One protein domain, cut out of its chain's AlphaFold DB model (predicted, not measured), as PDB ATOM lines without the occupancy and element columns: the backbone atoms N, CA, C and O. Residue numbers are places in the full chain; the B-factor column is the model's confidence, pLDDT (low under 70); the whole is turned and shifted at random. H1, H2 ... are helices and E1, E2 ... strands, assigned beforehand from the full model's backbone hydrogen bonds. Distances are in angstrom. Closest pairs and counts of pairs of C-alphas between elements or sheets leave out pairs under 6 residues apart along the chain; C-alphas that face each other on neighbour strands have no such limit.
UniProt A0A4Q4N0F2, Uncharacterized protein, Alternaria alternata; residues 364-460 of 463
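What this domain is: This is residues 364 to 460 of the 463 residues of an uncharacterized protein of Alternaria alternata (UniProt A0A4Q4N0F2). Two small two-stranded sheets, the hairpin E2 E3 and the pair E1 E4 with helix H3 packed on it, come near each other where E1 leads to E2, while the long helix H2 lies off toward the other end of the longest axis, reached by two long links. The second link, residues 417 to 430, passes through the middle. The 97 printed residues run E1 E2 E3 H1 H2 H3 E4 H4, four helices and four strands, mixed in class, with both sheets antiparallel. The whole is compact, with a radius of gyration of the C-alphas of 14.0 A and spans of 39 by 29 by 28 A.

How they stand to each other: Begin at E1, residues 364 to 367, and look across to its antiparallel neighbour E4, residues 445 to 450, where N 365 and O 447 are 2.8 A apart. Near them is H3, residues 431 to 439; its closest C-alpha pair with E1 is Ala 434 and Val 366, 5.9 A. Next find the hairpin of E2, residues 373 to 376, and E3, residues 380 to 383, with N 374 and O 382 2.8 A apart. H1, residues 384 to 387, follows directly. H2, residues 402 to 416, is apart from H1, H3 and H4, residues 452 to 460. In H2 and H3 every O i to N i+4 pair is within hydrogen-bond range, in H4 4 of 5; H1 is too short for such a pair.

Where its parts are: Find C-alpha 364 at (-44.642, -31.788, -52.387), where E1 begins. H2 runs 20.9 A from C-alpha 402 at (-34.223, -2.192, -52.787); E4 runs 16.5 A, H3 12.2 A. H4 ends at C-alpha 460, (-39.344, -15.810, -61.523).

The domain as a whole: The C-alphas of Gly 401 and Glu 442, the two farthest apart, are 40.6 A apart. The printed part has no cut. Look for low confidence, under 70, for instance at residues 415 to 424 and 450 to 460.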
ATOM      1  N   PHE A 364     -43.487 -31.521 -53.238       77.81
ATOM      2  CA  PHE A 364     -44.642 -31.788 -52.387       77.81
ATOM      3  C   PHE A 364     -44.979 -30.529 -51.592       77.81
ATOM      4  O   PHE A 364     -44.114 -29.925 -50.960       77.81
ATOM      5  N   ARG A 365     -46.241 -30.111 -51.605       81.94
ATOM      6  CA  ARG A 365     -46.743 -28.999 -50.790       81.94
ATOM      7  C   ARG A 365     -47.658 -29.552 -49.718       81.94
ATOM      8  O   ARG A 365     -48.506 -30.381 -50.020       81.94
ATOM      9  N   VAL A 366     -47.484 -29.078 -48.489       82.69
ATOM     10  CA  VAL A 366     -48.290 -29.492 -47.335       82.69
ATOM     11  C   VAL A 366     -48.836 -28.265 -46.640       82.69
ATOM     12  O   VAL A 366     -48.057 -27.368 -46.292       82.69
ATOM     13  N   TRP A 367     -50.149 -28.239 -46.447       86.50
ATOM     14  CA  TRP A 367     -50.858 -27.142 -45.804       86.50
ATOM     15  C   TRP A 367     -52.043 -27.662 -44.990       86.50
ATOM     16  O   TRP A 367     -52.642 -28.676 -45.322       86.50
ATOM     17  N   ASP A 368     -52.390 -26.941 -43.938       85.12
ATOM     18  CA  ASP A 368     -53.617 -27.095 -43.156       85.12
ATOM     19  C   ASP A 368     -54.238 -25.704 -42.918       85.12
ATOM     20  O   ASP A 368     -53.692 -24.685 -43.359       85.12
ATOM     21  N   ALA A 369     -55.361 -25.630 -42.201       82.00
ATOM     22  CA  ALA A 369     -55.993 -24.349 -41.863       82.00
ATOM     23  C   ALA A 369     -55.065 -23.406 -41.062       82.00
ATOM     24  O   ALA A 369     -55.178 -22.183 -41.166       82.00
ATOM     25  N   ASN A 370     -54.112 -23.964 -40.307       80.19
ATOM     26  CA  ASN A 370     -53.182 -23.227 -39.449       80.19
ATOM     27  C   ASN A 370     -51.865 -22.845 -40.148       80.19
ATOM     28  O   ASN A 370     -51.124 -21.998 -39.650       80.19
ATOM     29  N   SER A 371     -51.578 -23.420 -41.316       72.25
ATOM     30  CA  SER A 371     -50.340 -23.244 -42.086       72.25
ATOM     31  C   SER A 371     -50.221 -21.871 -42.735       72.25
ATOM     32  O   SER A 371     -49.185 -21.555 -43.327       72.25
ATOM     33  N   ARG A 372     -51.285 -21.060 -42.647       77.19
ATOM     34  CA  ARG A 372     -51.356 -19.711 -43.219       77.19
ATOM     35  C   ARG A 372     -51.081 -19.716 -44.727       77.19
ATOM     36  O   ARG A 372     -50.588 -18.739 -45.281       77.19
ATOM     37  N   THR A 373     -51.392 -20.834 -45.376       81.50
ATOM     38  CA  THR A 373     -51.397 -21.017 -46.825       81.50
ATOM     39  C   THR A 373     -52.830 -21.329 -47.228       81.50
ATOM     40  O   THR A 373     -53.457 -22.222 -46.661       81.50
ATOM     41  N   LEU A 374     -53.352 -20.579 -48.189       80.50
ATOM     42  CA  LEU A 374     -54.668 -20.784 -48.771       80.50
ATOM     43  C   LEU A 374     -54.493 -21.386 -50.162       80.50
ATOM     44  O   LEU A 374     -53.559 -21.038 -50.885       80.50
ATOM     45  N   PHE A 375     -55.376 -22.311 -50.516       82.56
ATOM     46  CA  PHE A 375     -55.473 -22.839 -51.868       82.56
ATOM     47  C   PHE A 375     -56.793 -22.364 -52.462       82.56
ATOM     48  O   PHE A 375     -57.849 -22.607 -51.879       82.56
ATOM     49  N   ASP A 376     -56.703 -21.682 -53.593       80.88
ATOM     50  CA  ASP A 376     -57.832 -21.224 -54.388       80.88
ATOM     51  C   ASP A 376     -57.788 -21.910 -55.760       80.88
ATOM     52  O   ASP A 376     -56.709 -22.115 -56.316       80.88
ATOM     53  N   GLU A 377     -58.942 -22.293 -56.304       77.38
ATOM     54  CA  GLU A 377     -59.003 -23.015 -57.584       77.38
ATOM     55  C   GLU A 377     -58.578 -22.129 -58.760       77.38
ATOM     56  O   GLU A 377     -57.990 -22.628 -59.720       77.38
ATOM     57  N   GLU A 378     -58.827 -20.819 -58.671       76.25
ATOM     58  CA  GLU A 378     -58.454 -19.852 -59.707       76.25
ATOM     59  C   GLU A 378     -57.014 -19.346 -59.532       76.25
ATOM     60  O   GLU A 378     -56.271 -19.232 -60.506       76.25
ATOM     61  N   SER A 379     -56.604 -19.062 -58.290       70.44
ATOM     62  CA  SER A 379     -55.309 -18.426 -57.987       70.44
ATOM     63  C   SER A 379     -54.188 -19.401 -57.598       70.44
ATOM     64  O   SER A 379     -53.023 -19.005 -57.521       70.44
ATOM     65  N   GLY A 380     -54.507 -20.666 -57.319       81.88
ATOM     66  CA  GLY A 380     -53.566 -21.662 -56.811       81.88
ATOM     67  C   GLY A 380     -53.179 -21.442 -55.343       81.88
ATOM     68  O   GLY A 380     -53.982 -21.013 -54.516       81.88
ATOM     69  N   PHE A 381     -51.935 -21.782 -54.988       81.25
ATOM     70  CA  PHE A 381     -51.431 -21.632 -53.619       81.25
ATOM     71  C   PHE A 381     -50.993 -20.199 -53.320       81.25
ATOM     72  O   PHE A 381     -50.065 -19.684 -53.943       81.25
ATOM     73  N   VAL A 382     -51.579 -19.603 -52.286       80.00
ATOM     74  CA  VAL A 382     -51.342 -18.217 -51.878       80.00
ATOM     75  C   VAL A 382     -51.016 -18.175 -50.387       80.00
ATOM     76  O   VAL A 382     -51.670 -18.817 -49.568       80.00
ATOM     77  N   SER A 383     -50.001 -17.403 -49.998       79.94
ATOM     78  CA  SER A 383     -49.769 -17.127 -48.576       79.94
ATOM     79  C   SER A 383     -50.885 -16.239 -48.016       79.94
ATOM     80  O   SER A 383     -51.276 -15.253 -48.636       79.94
ATOM     81  N   GLN A 384     -51.337 -16.509 -46.793       78.19
ATOM     82  CA  GLN A 384     -52.283 -15.663 -46.061       78.19
ATOM     83  C   GLN A 384     -51.782 -14.215 -45.903       78.19
ATOM     84  O   GLN A 384     -52.580 -13.291 -45.774       78.19
ATOM     85  N   ALA A 385     -50.465 -13.985 -45.950       74.19
ATOM     86  CA  ALA A 385     -49.906 -12.632 -45.955       74.19
ATOM     87  C   ALA A 385     -50.329 -11.824 -47.197       74.19
ATOM     88  O   ALA A 385     -50.431 -10.602 -47.132       74.19
ATOM     89  N   PHE A 386     -50.591 -12.505 -48.314       75.44
ATOM     90  CA  PHE A 386     -51.044 -11.897 -49.561       75.44
ATOM     91  C   PHE A 386     -52.562 -11.947 -49.744       75.44
ATOM     92  O   PHE A 386     -53.089 -11.174 -50.538       75.44
ATOM     93  N   SER A 387     -53.285 -12.785 -48.994       73.31
ATOM     94  CA  SER A 387     -54.752 -12.846 -49.083       73.31
ATOM     95  C   SER A 387     -55.443 -11.598 -48.528       73.31
ATOM     96  O   SER A 387     -56.589 -11.325 -48.863       73.31
ATOM     97  N   THR A 388     -54.771 -10.838 -47.663       73.38
ATOM     98  CA  THR A 388     -55.278  -9.562 -47.138       73.38
ATOM     99  C   THR A 388     -55.022  -8.387 -48.083       73.38
ATOM    100  O   THR A 388     -55.445  -7.270 -47.784       73.38
ATOM    101  N   TRP A 389     -54.343  -8.607 -49.217       76.38
ATOM    102  CA  TRP A 389     -54.008  -7.548 -50.161       76.38
ATOM    103  C   TRP A 389     -55.210  -7.230 -51.071       76.38
ATOM    104  O   TRP A 389     -55.635  -8.082 -51.846       76.38
ATOM    105  N   PRO A 390     -55.768  -6.006 -51.032       62.81
ATOM    106  CA  PRO A 390     -57.109  -5.729 -51.558       62.81
ATOM    107  C   PRO A 390     -57.237  -5.596 -53.089       62.81
ATOM    108  O   PRO A 390     -58.320  -5.255 -53.555       62.81
ATOM    109  N   VAL A 391     -56.176  -5.784 -53.890       68.25
ATOM    110  CA  VAL A 391     -56.194  -5.402 -55.324       68.25
ATOM    111  C   VAL A 391     -55.588  -6.455 -56.255       68.25
ATOM    112  O   VAL A 391     -56.309  -7.126 -56.982       68.25
ATOM    113  N   LYS A 392     -54.258  -6.564 -56.290       70.31
ATOM    114  CA  LYS A 392     -53.484  -7.503 -57.113       70.31
ATOM    115  C   LYS A 392     -52.209  -7.841 -56.352       70.31
ATOM    116  O   LYS A 392     -51.695  -6.974 -55.639       70.31
ATOM    117  N   TYR A 393     -51.717  -9.070 -56.498       70.44
ATOM    118  CA  TYR A 393     -50.455  -9.473 -55.882       70.44
ATOM    119  C   TYR A 393     -49.341  -8.505 -56.296       70.44
ATOM    120  O   TYR A 393     -49.281  -8.123 -57.471       70.44
ATOM    121  N   PRO A 394     -48.492  -8.059 -55.352       71.12
ATOM    122  CA  PRO A 394     -47.373  -7.202 -55.703       71.12
ATOM    123  C   PRO A 394     -46.476  -7.925 -56.721       71.12
ATOM    124  O   PRO A 394     -46.311  -9.146 -56.622       71.12
ATOM    125  N   PRO A 395     -45.898  -7.201 -57.696       69.50
ATOM    126  CA  PRO A 395     -44.914  -7.793 -58.588       69.50
ATOM    127  C   PRO A 395     -43.722  -8.310 -57.765       69.50
ATOM    128  O   PRO A 395     -43.449  -7.783 -56.679       69.50
ATOM    129  N   PRO A 396     -43.014  -9.341 -58.251       70.62
ATOM    130  CA  PRO A 396     -41.862  -9.895 -57.565       70.62
ATOM    131  C   PRO A 396     -40.820  -8.803 -57.350       70.62
ATOM    132  O   PRO A 396     -40.649  -7.896 -58.170       70.62
ATOM    133  N   PHE A 397     -40.126  -8.886 -56.220       76.94
ATOM    134  CA  PHE A 397     -39.052  -7.950 -55.930       76.94
ATOM    135  C   PHE A 397     -37.934  -8.123 -56.967       76.94
ATOM    136  O   PHE A 397     -37.523  -9.262 -57.215       76.94
ATOM    137  N   PRO A 398     -37.409  -7.032 -57.552       78.50
ATOM    138  CA  PRO A 398     -36.229  -7.134 -58.394       78.50
ATOM    139  C   PRO A 398     -35.057  -7.701 -57.565       78.50
ATOM    140  O   PRO A 398     -34.932  -7.366 -56.384       78.50
ATOM    141  N   PRO A 399     -34.187  -8.547 -58.144       75.00
ATOM    142  CA  PRO A 399     -33.061  -9.168 -57.451       75.00
ATOM    143  C   PRO A 399     -31.981  -8.154 -57.069       75.00
ATOM    144  O   PRO A 399     -31.078  -8.494 -56.312       75.00
ATOM    145  N   ASP A 400     -32.100  -6.913 -57.547       81.06
ATOM    146  CA  ASP A 400     -31.147  -5.838 -57.327       81.06
ATOM    147  C   ASP A 400     -31.753  -4.681 -56.512       81.06
ATOM    148  O   ASP A 400     -32.968  -4.453 -56.461       81.06
ATOM    149  N   GLY A 401     -30.878  -3.909 -55.864       85.62
ATOM    150  CA  GLY A 401     -31.238  -2.678 -55.159       85.62
ATOM    151  C   GLY A 401     -32.156  -2.895 -53.951       85.62
ATOM    152  O   GLY A 401     -31.876  -3.707 -53.068       85.62
ATOM    153  N   LEU A 402     -33.251  -2.130 -53.888       81.25
ATOM    154  CA  LEU A 402     -34.223  -2.192 -52.787       81.25
ATOM    155  C   LEU A 402     -34.979  -3.529 -52.739       81.25
ATOM    156  O   LEU A 402     -35.403  -3.950 -51.663       81.25
ATOM    157  N   GLY A 403     -35.121  -4.214 -53.877       81.88
ATOM    158  CA  GLY A 403     -35.781  -5.516 -53.932       81.88
ATOM    159  C   GLY A 403     -34.963  -6.612 -53.248       81.88
ATOM    160  O   GLY A 403     -35.526  -7.399 -52.490       81.88
ATOM    161  N   LEU A 404     -33.631  -6.586 -53.380       78.06
ATOM    162  CA  LEU A 404     -32.738  -7.494 -52.654       78.06
ATOM    163  C   LEU A 404     -32.854  -7.320 -51.134       78.06
ATOM    164  O   LEU A 404     -32.906  -8.302 -50.399       78.06
ATOM    165  N   GLN A 405     -32.939  -6.074 -50.654       82.38
ATOM    166  CA  GLN A 405     -33.117  -5.798 -49.224       82.38
ATOM    167  C   GLN A 405     -34.464  -6.320 -48.716       82.38
ATOM    168  O   GLN A 405     -34.519  -6.945 -47.658       82.38
ATOM    169  N   ALA A 406     -35.538  -6.131 -49.488       80.12
ATOM    170  CA  ALA A 406     -36.841  -6.706 -49.174       80.12
ATOM    171  C   ALA A 406     -36.782  -8.243 -49.139       80.12
ATOM    172  O   ALA A 406     -37.245  -8.846 -48.173       80.12
ATOM    173  N   LEU A 407     -36.139  -8.881 -50.124       78.94
ATOM    174  CA  LEU A 407     -35.932 -10.333 -50.156       78.94
ATOM    175  C   LEU A 407     -35.144 -10.826 -48.940       78.94
ATOM    176  O   LEU A 407     -35.544 -11.812 -48.323       78.94
ATOM    177  N   MET A 408     -34.071 -10.136 -48.548       76.94
ATOM    178  CA  MET A 408     -33.301 -10.468 -47.346       76.94
ATOM    179  C   MET A 408     -34.157 -10.377 -46.081       76.94
ATOM    180  O   MET A 408     -34.118 -11.281 -45.250       76.94
ATOM    181  N   ILE A 409     -34.973  -9.330 -45.940       77.31
ATOM    182  CA  ILE A 409     -35.864  -9.161 -44.785       77.31
ATOM    183  C   ILE A 409     -36.921 -10.271 -44.750       77.31
ATOM    184  O   ILE A 409     -37.083 -10.926 -43.721       77.31
ATOM    185  N   PHE A 410     -37.601 -10.540 -45.867       74.00
ATOM    186  CA  PHE A 410     -38.648 -11.560 -45.930       74.00
ATOM    187  C   PHE A 410     -38.110 -12.981 -45.765       74.00
ATOM    188  O   PHE A 410     -38.754 -13.798 -45.107       74.00
ATOM    189  N   SER A 411     -36.941 -13.292 -46.330       73.75
ATOM    190  CA  SER A 411     -36.280 -14.592 -46.146       73.75
ATOM    191  C   SER A 411     -35.806 -14.778 -44.708       73.75
ATOM    192  O   SER A 411     -36.051 -15.830 -44.123       73.75
ATOM    193  N   THR A 412     -35.230 -13.739 -44.096       74.25
ATOM    194  CA  THR A 412     -34.867 -13.759 -42.673       74.25
ATOM    195  C   THR A 412     -36.103 -13.988 -41.813       74.25
ATOM    196  O   THR A 412     -36.078 -14.861 -40.954       74.25
ATOM    197  N   TRP A 413     -37.210 -13.291 -42.086       67.75
ATOM    198  CA  TRP A 413     -38.482 -13.511 -41.396       67.75
ATOM    199  C   TRP A 413     -39.040 -14.920 -41.596       67.75
ATOM    200  O   TRP A 413     -39.486 -15.529 -40.629       67.75
ATOM    201  N   HIS A 414     -38.989 -15.466 -42.814       70.81
ATOM    202  CA  HIS A 414     -39.420 -16.838 -43.090       70.81
ATOM    203  C   HIS A 414     -38.619 -17.862 -42.285       70.81
ATOM    204  O   HIS A 414     -39.206 -18.764 -41.696       70.81
ATOM    205  N   LEU A 415     -37.297 -17.694 -42.218       68.50
ATOM    206  CA  LEU A 415     -36.407 -18.597 -41.491       68.50
ATOM    207  C   LEU A 415     -36.450 -18.384 -39.970       68.50
ATOM    208  O   LEU A 415     -36.191 -19.321 -39.221       68.50
ATOM    209  N   SER A 416     -36.778 -17.176 -39.499       65.12
ATOM    210  CA  SER A 416     -36.839 -16.849 -38.070       65.12
ATOM    211  C   SER A 416     -38.200 -17.120 -37.428       65.12
ATOM    212  O   SER A 416     -38.316 -17.086 -36.204       65.12
ATOM    213  N   MET A 417     -39.258 -17.316 -38.217       59.62
ATOM    214  CA  MET A 417     -40.609 -17.441 -37.677       59.62
ATOM    215  C   MET A 417     -40.892 -18.832 -37.112       59.62
ATOM    216  O   MET A 417     -40.917 -19.830 -37.825       59.62
ATOM    217  N   SER A 418     -41.247 -18.865 -35.829       55.94
ATOM    218  CA  SER A 418     -42.034 -19.936 -35.217       55.94
ATOM    219  C   SER A 418     -43.488 -19.453 -35.124       55.94
ATOM    220  O   SER A 418     -43.843 -18.678 -34.242       55.94
ATOM    221  N   GLY A 419     -44.328 -19.860 -36.082       56.06
ATOM    222  CA  GLY A 419     -45.781 -19.646 -36.019       56.06
ATOM    223  C   GLY A 419     -46.339 -18.339 -36.605       56.06
ATOM    224  O   GLY A 419     -47.466 -17.991 -36.270       56.06
ATOM    225  N   GLY A 420     -45.613 -17.612 -37.466       57.59
ATOM    226  CA  GLY A 420     -46.125 -16.443 -38.212       57.59
ATOM    227  C   GLY A 420     -46.518 -16.745 -39.675       57.59
ATOM    228  O   GLY A 420     -46.223 -17.821 -40.186       57.59
ATOM    229  N   ALA A 421     -47.209 -15.813 -40.358       58.44
ATOM    230  CA  ALA A 421     -47.633 -15.965 -41.760       58.44
ATOM    231  C   ALA A 421     -46.428 -15.710 -42.651       58.44
ATOM    232  O   ALA A 421     -46.059 -14.559 -42.874       58.44
ATOM    233  N   SER A 422     -45.778 -16.774 -43.118       63.69
ATOM    234  CA  SER A 422     -44.670 -16.582 -44.037       63.69
ATOM    235  C   SER A 422     -45.177 -16.008 -45.360       63.69
ATOM    236  O   SER A 422     -46.145 -16.543 -45.894       63.69
ATOM    237  N   PRO A 423     -44.505 -15.001 -45.945       62.31
ATOM    238  CA  PRO A 423     -44.806 -14.561 -47.306       62.31
ATOM    239  C   PRO A 423     -44.516 -15.651 -48.353       62.31
ATOM    240  O   PRO A 423     -45.025 -15.573 -49.463       62.31
ATOM    241  N   PHE A 424     -43.737 -16.687 -48.028       69.44
ATOM    242  CA  PHE A 424     -43.393 -17.751 -48.967       69.44
ATOM    243  C   PHE A 424     -44.214 -19.011 -48.714       69.44
ATOM    244  O   PHE A 424     -44.265 -19.532 -47.597       69.44
ATOM    245  N   VAL A 425     -44.799 -19.550 -49.785       71.06
ATOM    246  CA  VAL A 425     -45.409 -20.880 -49.754       71.06
ATOM    247  C   VAL A 425     -44.299 -21.926 -49.859       71.06
ATOM    248  O   VAL A 425     -43.660 -22.071 -50.899       71.06
ATOM    249  N   SER A 426     -44.072 -22.660 -48.771       68.50
ATOM    250  CA  SER A 426     -43.017 -23.674 -48.668       68.50
ATOM    251  C   SER A 426     -43.331 -24.920 -49.509       68.50
ATOM    252  O   SER A 426     -44.430 -25.472 -49.434       68.50
ATOM    253  N   VAL A 427     -42.335 -25.380 -50.273       74.00
ATOM    254  CA  VAL A 427     -42.347 -26.651 -51.012       74.00
ATOM    255  C   VAL A 427     -41.321 -27.586 -50.381       74.00
ATOM    256  O   VAL A 427     -40.184 -27.192 -50.134       74.00
ATOM    257  N   SER A 428     -41.720 -28.824 -50.124       72.94
ATOM    258  CA  SER A 428     -40.834 -29.913 -49.730       72.94
ATOM    259  C   SER A 428     -40.365 -30.649 -50.980       72.94
ATOM    260  O   SER A 428     -41.173 -31.068 -51.799       72.94
ATOM    261  N   THR A 429     -39.060 -30.841 -51.136       72.12
ATOM    262  CA  THR A 429     -38.498 -31.615 -52.259       72.12
ATOM    263  C   THR A 429     -38.586 -33.125 -52.032       72.12
ATOM    264  O   THR A 429     -38.305 -33.912 -52.928       72.12
ATOM    265  N   SER A 430     -38.996 -33.541 -50.831       74.00
ATOM    266  CA  SER A 430     -39.144 -34.936 -50.433       74.00
ATOM    267  C   SER A 430     -40.536 -35.194 -49.864       74.00
ATOM    268  O   SER A 430     -41.011 -34.449 -49.002       74.00
ATOM    269  N   LEU A 431     -41.163 -36.292 -50.295       76.12
ATOM    270  CA  LEU A 431     -42.441 -36.762 -49.755       76.12
ATOM    271  C   LEU A 431     -42.351 -37.010 -48.247       76.12
ATOM    272  O   LEU A 431     -43.287 -36.727 -47.512       76.12
ATOM    273  N   LEU A 432     -41.210 -37.498 -47.760       73.25
ATOM    274  CA  LEU A 432     -41.039 -37.770 -46.338       73.25
ATOM    275  C   LEU A 432     -41.024 -36.478 -45.518       73.25
ATOM    276  O   LEU A 432     -41.661 -36.411 -44.473       73.25
ATOM    277  N   GLN A 433     -40.352 -35.431 -46.005       73.88
ATOM    278  CA  GLN A 433     -40.402 -34.112 -45.366       73.88
ATOM    279  C   GLN A 433     -41.830 -33.566 -45.344       73.88
ATOM    280  O   GLN A 433     -42.251 -33.000 -44.336       73.88
ATOM    281  N   ALA A 434     -42.581 -33.784 -46.427       78.38
ATOM    282  CA  ALA A 434     -43.995 -33.460 -46.486       78.38
ATOM    283  C   ALA A 434     -44.802 -34.236 -45.430       78.38
ATOM    284  O   ALA A 434     -45.525 -33.619 -44.656       78.38
ATOM    285  N   LEU A 435     -44.629 -35.553 -45.312       77.12
ATOM    286  CA  LEU A 435     -45.329 -36.373 -44.314       77.12
ATOM    287  C   LEU A 435     -44.953 -36.013 -42.869       77.12
ATOM    288  O   LEU A 435     -45.825 -35.935 -42.008       77.12
ATOM    289  N   VAL A 436     -43.679 -35.735 -42.592       76.50
ATOM    290  CA  VAL A 436     -43.226 -35.276 -41.269       76.50
ATOM    291  C   VAL A 436     -43.854 -33.925 -40.937       76.50
ATOM    292  O   VAL A 436     -44.380 -33.746 -39.841       76.50
ATOM    293  N   LYS A 437     -43.879 -32.986 -41.888       78.19
ATOM    294  CA  LYS A 437     -44.547 -31.694 -41.713       78.19
ATOM    295  C   LYS A 437     -46.053 -31.869 -41.488       78.19
ATOM    296  O   LYS A 437     -46.588 -31.291 -40.544       78.19
ATOM    297  N   ALA A 438     -46.705 -32.718 -42.282       81.31
ATOM    298  CA  ALA A 438     -48.119 -33.061 -42.154       81.31
ATOM    299  C   ALA A 438     -48.443 -33.650 -40.774       81.31
ATOM    300  O   ALA A 438     -49.445 -33.282 -40.178       81.31
ATOM    301  N   SER A 439     -47.570 -34.494 -40.218       82.69
ATOM    302  CA  SER A 439     -47.794 -35.124 -38.908       82.69
ATOM    303  C   SER A 439     -47.889 -34.140 -37.734       82.69
ATOM    304  O   SER A 439     -48.384 -34.500 -36.670       82.69
ATOM    305  N   THR A 440     -47.419 -32.901 -37.917       81.00
ATOM    306  CA  THR A 440     -47.493 -31.833 -36.905       81.00
ATOM    307  C   THR A 440     -48.721 -30.928 -37.053       81.00
ATOM    308  O   THR A 440     -48.898 -30.013 -36.252       81.00
ATOM    309  N   MET A 441     -49.546 -31.166 -38.075       84.19
ATOM    310  CA  MET A 441     -50.725 -30.377 -38.438       84.19
ATOM    311  C   MET A 441     -52.016 -31.103 -38.043       84.19
ATOM    312  O   MET A 441     -52.033 -32.323 -37.901       84.19
ATOM    313  N   GLU A 442     -53.100 -30.349 -37.862       85.56
ATOM    314  CA  GLU A 442     -54.377 -30.891 -37.368       85.56
ATOM    315  C   GLU A 442     -55.205 -31.561 -38.479       85.56
ATOM    316  O   GLU A 442     -55.770 -32.629 -38.265       85.56
ATOM    317  N   ASP A 443     -55.219 -30.968 -39.676       86.19
ATOM    318  CA  ASP A 443     -55.883 -31.500 -40.879       86.19
ATOM    319  C   ASP A 443     -55.010 -31.237 -42.126       86.19
ATOM    320  O   ASP A 443     -55.280 -30.318 -42.910       86.19
ATOM    321  N   PRO A 444     -53.876 -31.954 -42.270       86.19
ATOM    322  CA  PRO A 444     -52.936 -31.713 -43.353       86.19
ATOM    323  C   PRO A 444     -53.477 -32.183 -44.703       86.19
ATOM    324  O   PRO A 444     -53.880 -33.330 -44.887       86.19
ATOM    325  N   ARG A 445     -53.352 -31.316 -45.701       85.88
ATOM    326  CA  ARG A 445     -53.566 -31.603 -47.119       85.88
ATOM    327  C   ARG A 445     -52.224 -31.594 -47.838       85.88
ATOM    328  O   ARG A 445     -51.358 -30.769 -47.536       85.88
ATOM    329  N   ILE A 446     -52.042 -32.522 -48.776       83.44
ATOM    330  CA  ILE A 446     -50.805 -32.673 -49.552       83.44
ATOM    331  C   ILE A 446     -51.128 -32.552 -51.039       83.44
ATOM    332  O   ILE A 446     -52.049 -33.198 -51.527       83.44
ATOM    333  N   ALA A 447     -50.349 -31.750 -51.760       82.31
ATOM    334  CA  ALA A 447     -50.421 -31.606 -53.209       82.31
ATOM    335  C   ALA A 447     -49.063 -31.911 -53.827       82.31
ATOM    336  O   ALA A 447     -48.013 -31.574 -53.269       82.31
ATOM    337  N   ILE A 448     -49.099 -32.523 -55.004       79.19
ATOM    338  CA  ILE A 448     -47.919 -32.895 -55.777       79.19
ATOM    339  C   ILE A 448     -47.781 -31.887 -56.917       79.19
ATOM    340  O   ILE A 448     -48.699 -31.690 -57.704       79.19
ATOM    341  N   SER A 449     -46.629 -31.232 -56.994       71.50
ATOM    342  CA  SER A 449     -46.280 -30.288 -58.050       71.50
ATOM    343  C   SER A 449     -45.233 -30.943 -58.947       71.50
ATOM    344  O   SER A 449     -44.070 -31.088 -58.568       71.50
ATOM    345  N   MET A 450     -45.669 -31.386 -60.127       55.91
ATOM    346  CA  MET A 450     -44.818 -31.989 -61.153       55.91
ATOM    347  C   MET A 450     -44.459 -30.927 -62.197       55.91
ATOM    348  O   MET A 450     -45.118 -30.826 -63.222       55.91
ATOM    349  N   SER A 451     -43.486 -30.063 -61.894       56.00
ATOM    350  CA  SER A 451     -42.734 -29.248 -62.873       56.00
ATOM    351  C   SER A 451     -41.879 -28.189 -62.168       56.00
ATOM    352  O   SER A 451     -42.388 -27.254 -61.545       56.00
ATOM    353  N   HIS A 452     -40.552 -28.276 -62.320       46.22
ATOM    354  CA  HIS A 452     -39.640 -27.235 -61.822       46.22
ATOM    355  C   HIS A 452     -39.815 -25.903 -62.572       46.22
ATOM    356  O   HIS A 452     -39.476 -24.849 -62.025       46.22
ATOM    357  N   SER A 453     -40.374 -25.933 -63.793       44.31
ATOM    358  CA  SER A 453     -40.667 -24.720 -64.558       44.31
ATOM    359  C   SER A 453     -41.683 -23.846 -63.834       44.31
ATOM    360  O   SER A 453     -41.458 -22.645 -63.781       44.31
ATOM    361  N   GLN A 454     -42.704 -24.411 -63.172       41.66
ATOM    362  CA  GLN A 454     -43.702 -23.618 -62.442       41.66
ATOM    363  C   GLN A 454     -43.278 -23.199 -61.026       41.66
ATOM    364  O   GLN A 454     -43.706 -22.175 -60.496       41.66
ATOM    365  N   ILE A 455     -42.400 -23.971 -60.386       43.94
ATOM    366  CA  ILE A 455     -41.896 -23.640 -59.043       43.94
ATOM    367  C   ILE A 455     -40.904 -22.476 -59.123       43.94
ATOM    368  O   ILE A 455     -40.971 -21.556 -58.308       43.94
ATOM    369  N   ASN A 456     -40.059 -22.466 -60.157       34.75
ATOM    370  CA  ASN A 456     -39.266 -21.291 -60.481       34.75
ATOM    371  C   ASN A 456     -40.130 -20.195 -61.106       34.75
ATOM    372  O   ASN A 456     -39.859 -19.051 -60.810       34.75
ATOM    373  N   SER A 457     -41.203 -20.475 -61.860       33.31
ATOM    374  CA  SER A 457     -42.114 -19.429 -62.365       33.31
ATOM    375  C   SER A 457     -42.902 -18.718 -61.248       33.31
ATOM    376  O   SER A 457     -43.281 -17.568 -61.401       33.31
ATOM    377  N   LEU A 458     -43.110 -19.324 -60.081       35.12
ATOM    378  CA  LEU A 458     -43.668 -18.605 -58.923       35.12
ATOM    379  C   LEU A 458     -42.629 -17.728 -58.201       35.12
ATOM    380  O   LEU A 458     -43.006 -16.831 -57.451       35.12
ATOM    381  N   ILE A 459     -41.335 -17.953 -58.452       32.59
ATOM    382  CA  ILE A 459     -40.217 -17.131 -57.955       32.59
ATOM    383  C   ILE A 459     -39.676 -16.180 -59.056       32.59
ATOM    384  O   ILE A 459     -39.067 -15.163 -58.738       32.59
ATOM    385  N   LEU A 460     -39.934 -16.462 -60.341       28.97
ATOM    386  CA  LEU A 460     -39.344 -15.810 -61.523       28.97
ATOM    387  C   LEU A 460     -40.330 -15.471 -62.661       28.97
ATOM    388  O   LEU A 460     -39.952 -14.711 -63.536       28.97
TER     389      LEU A 460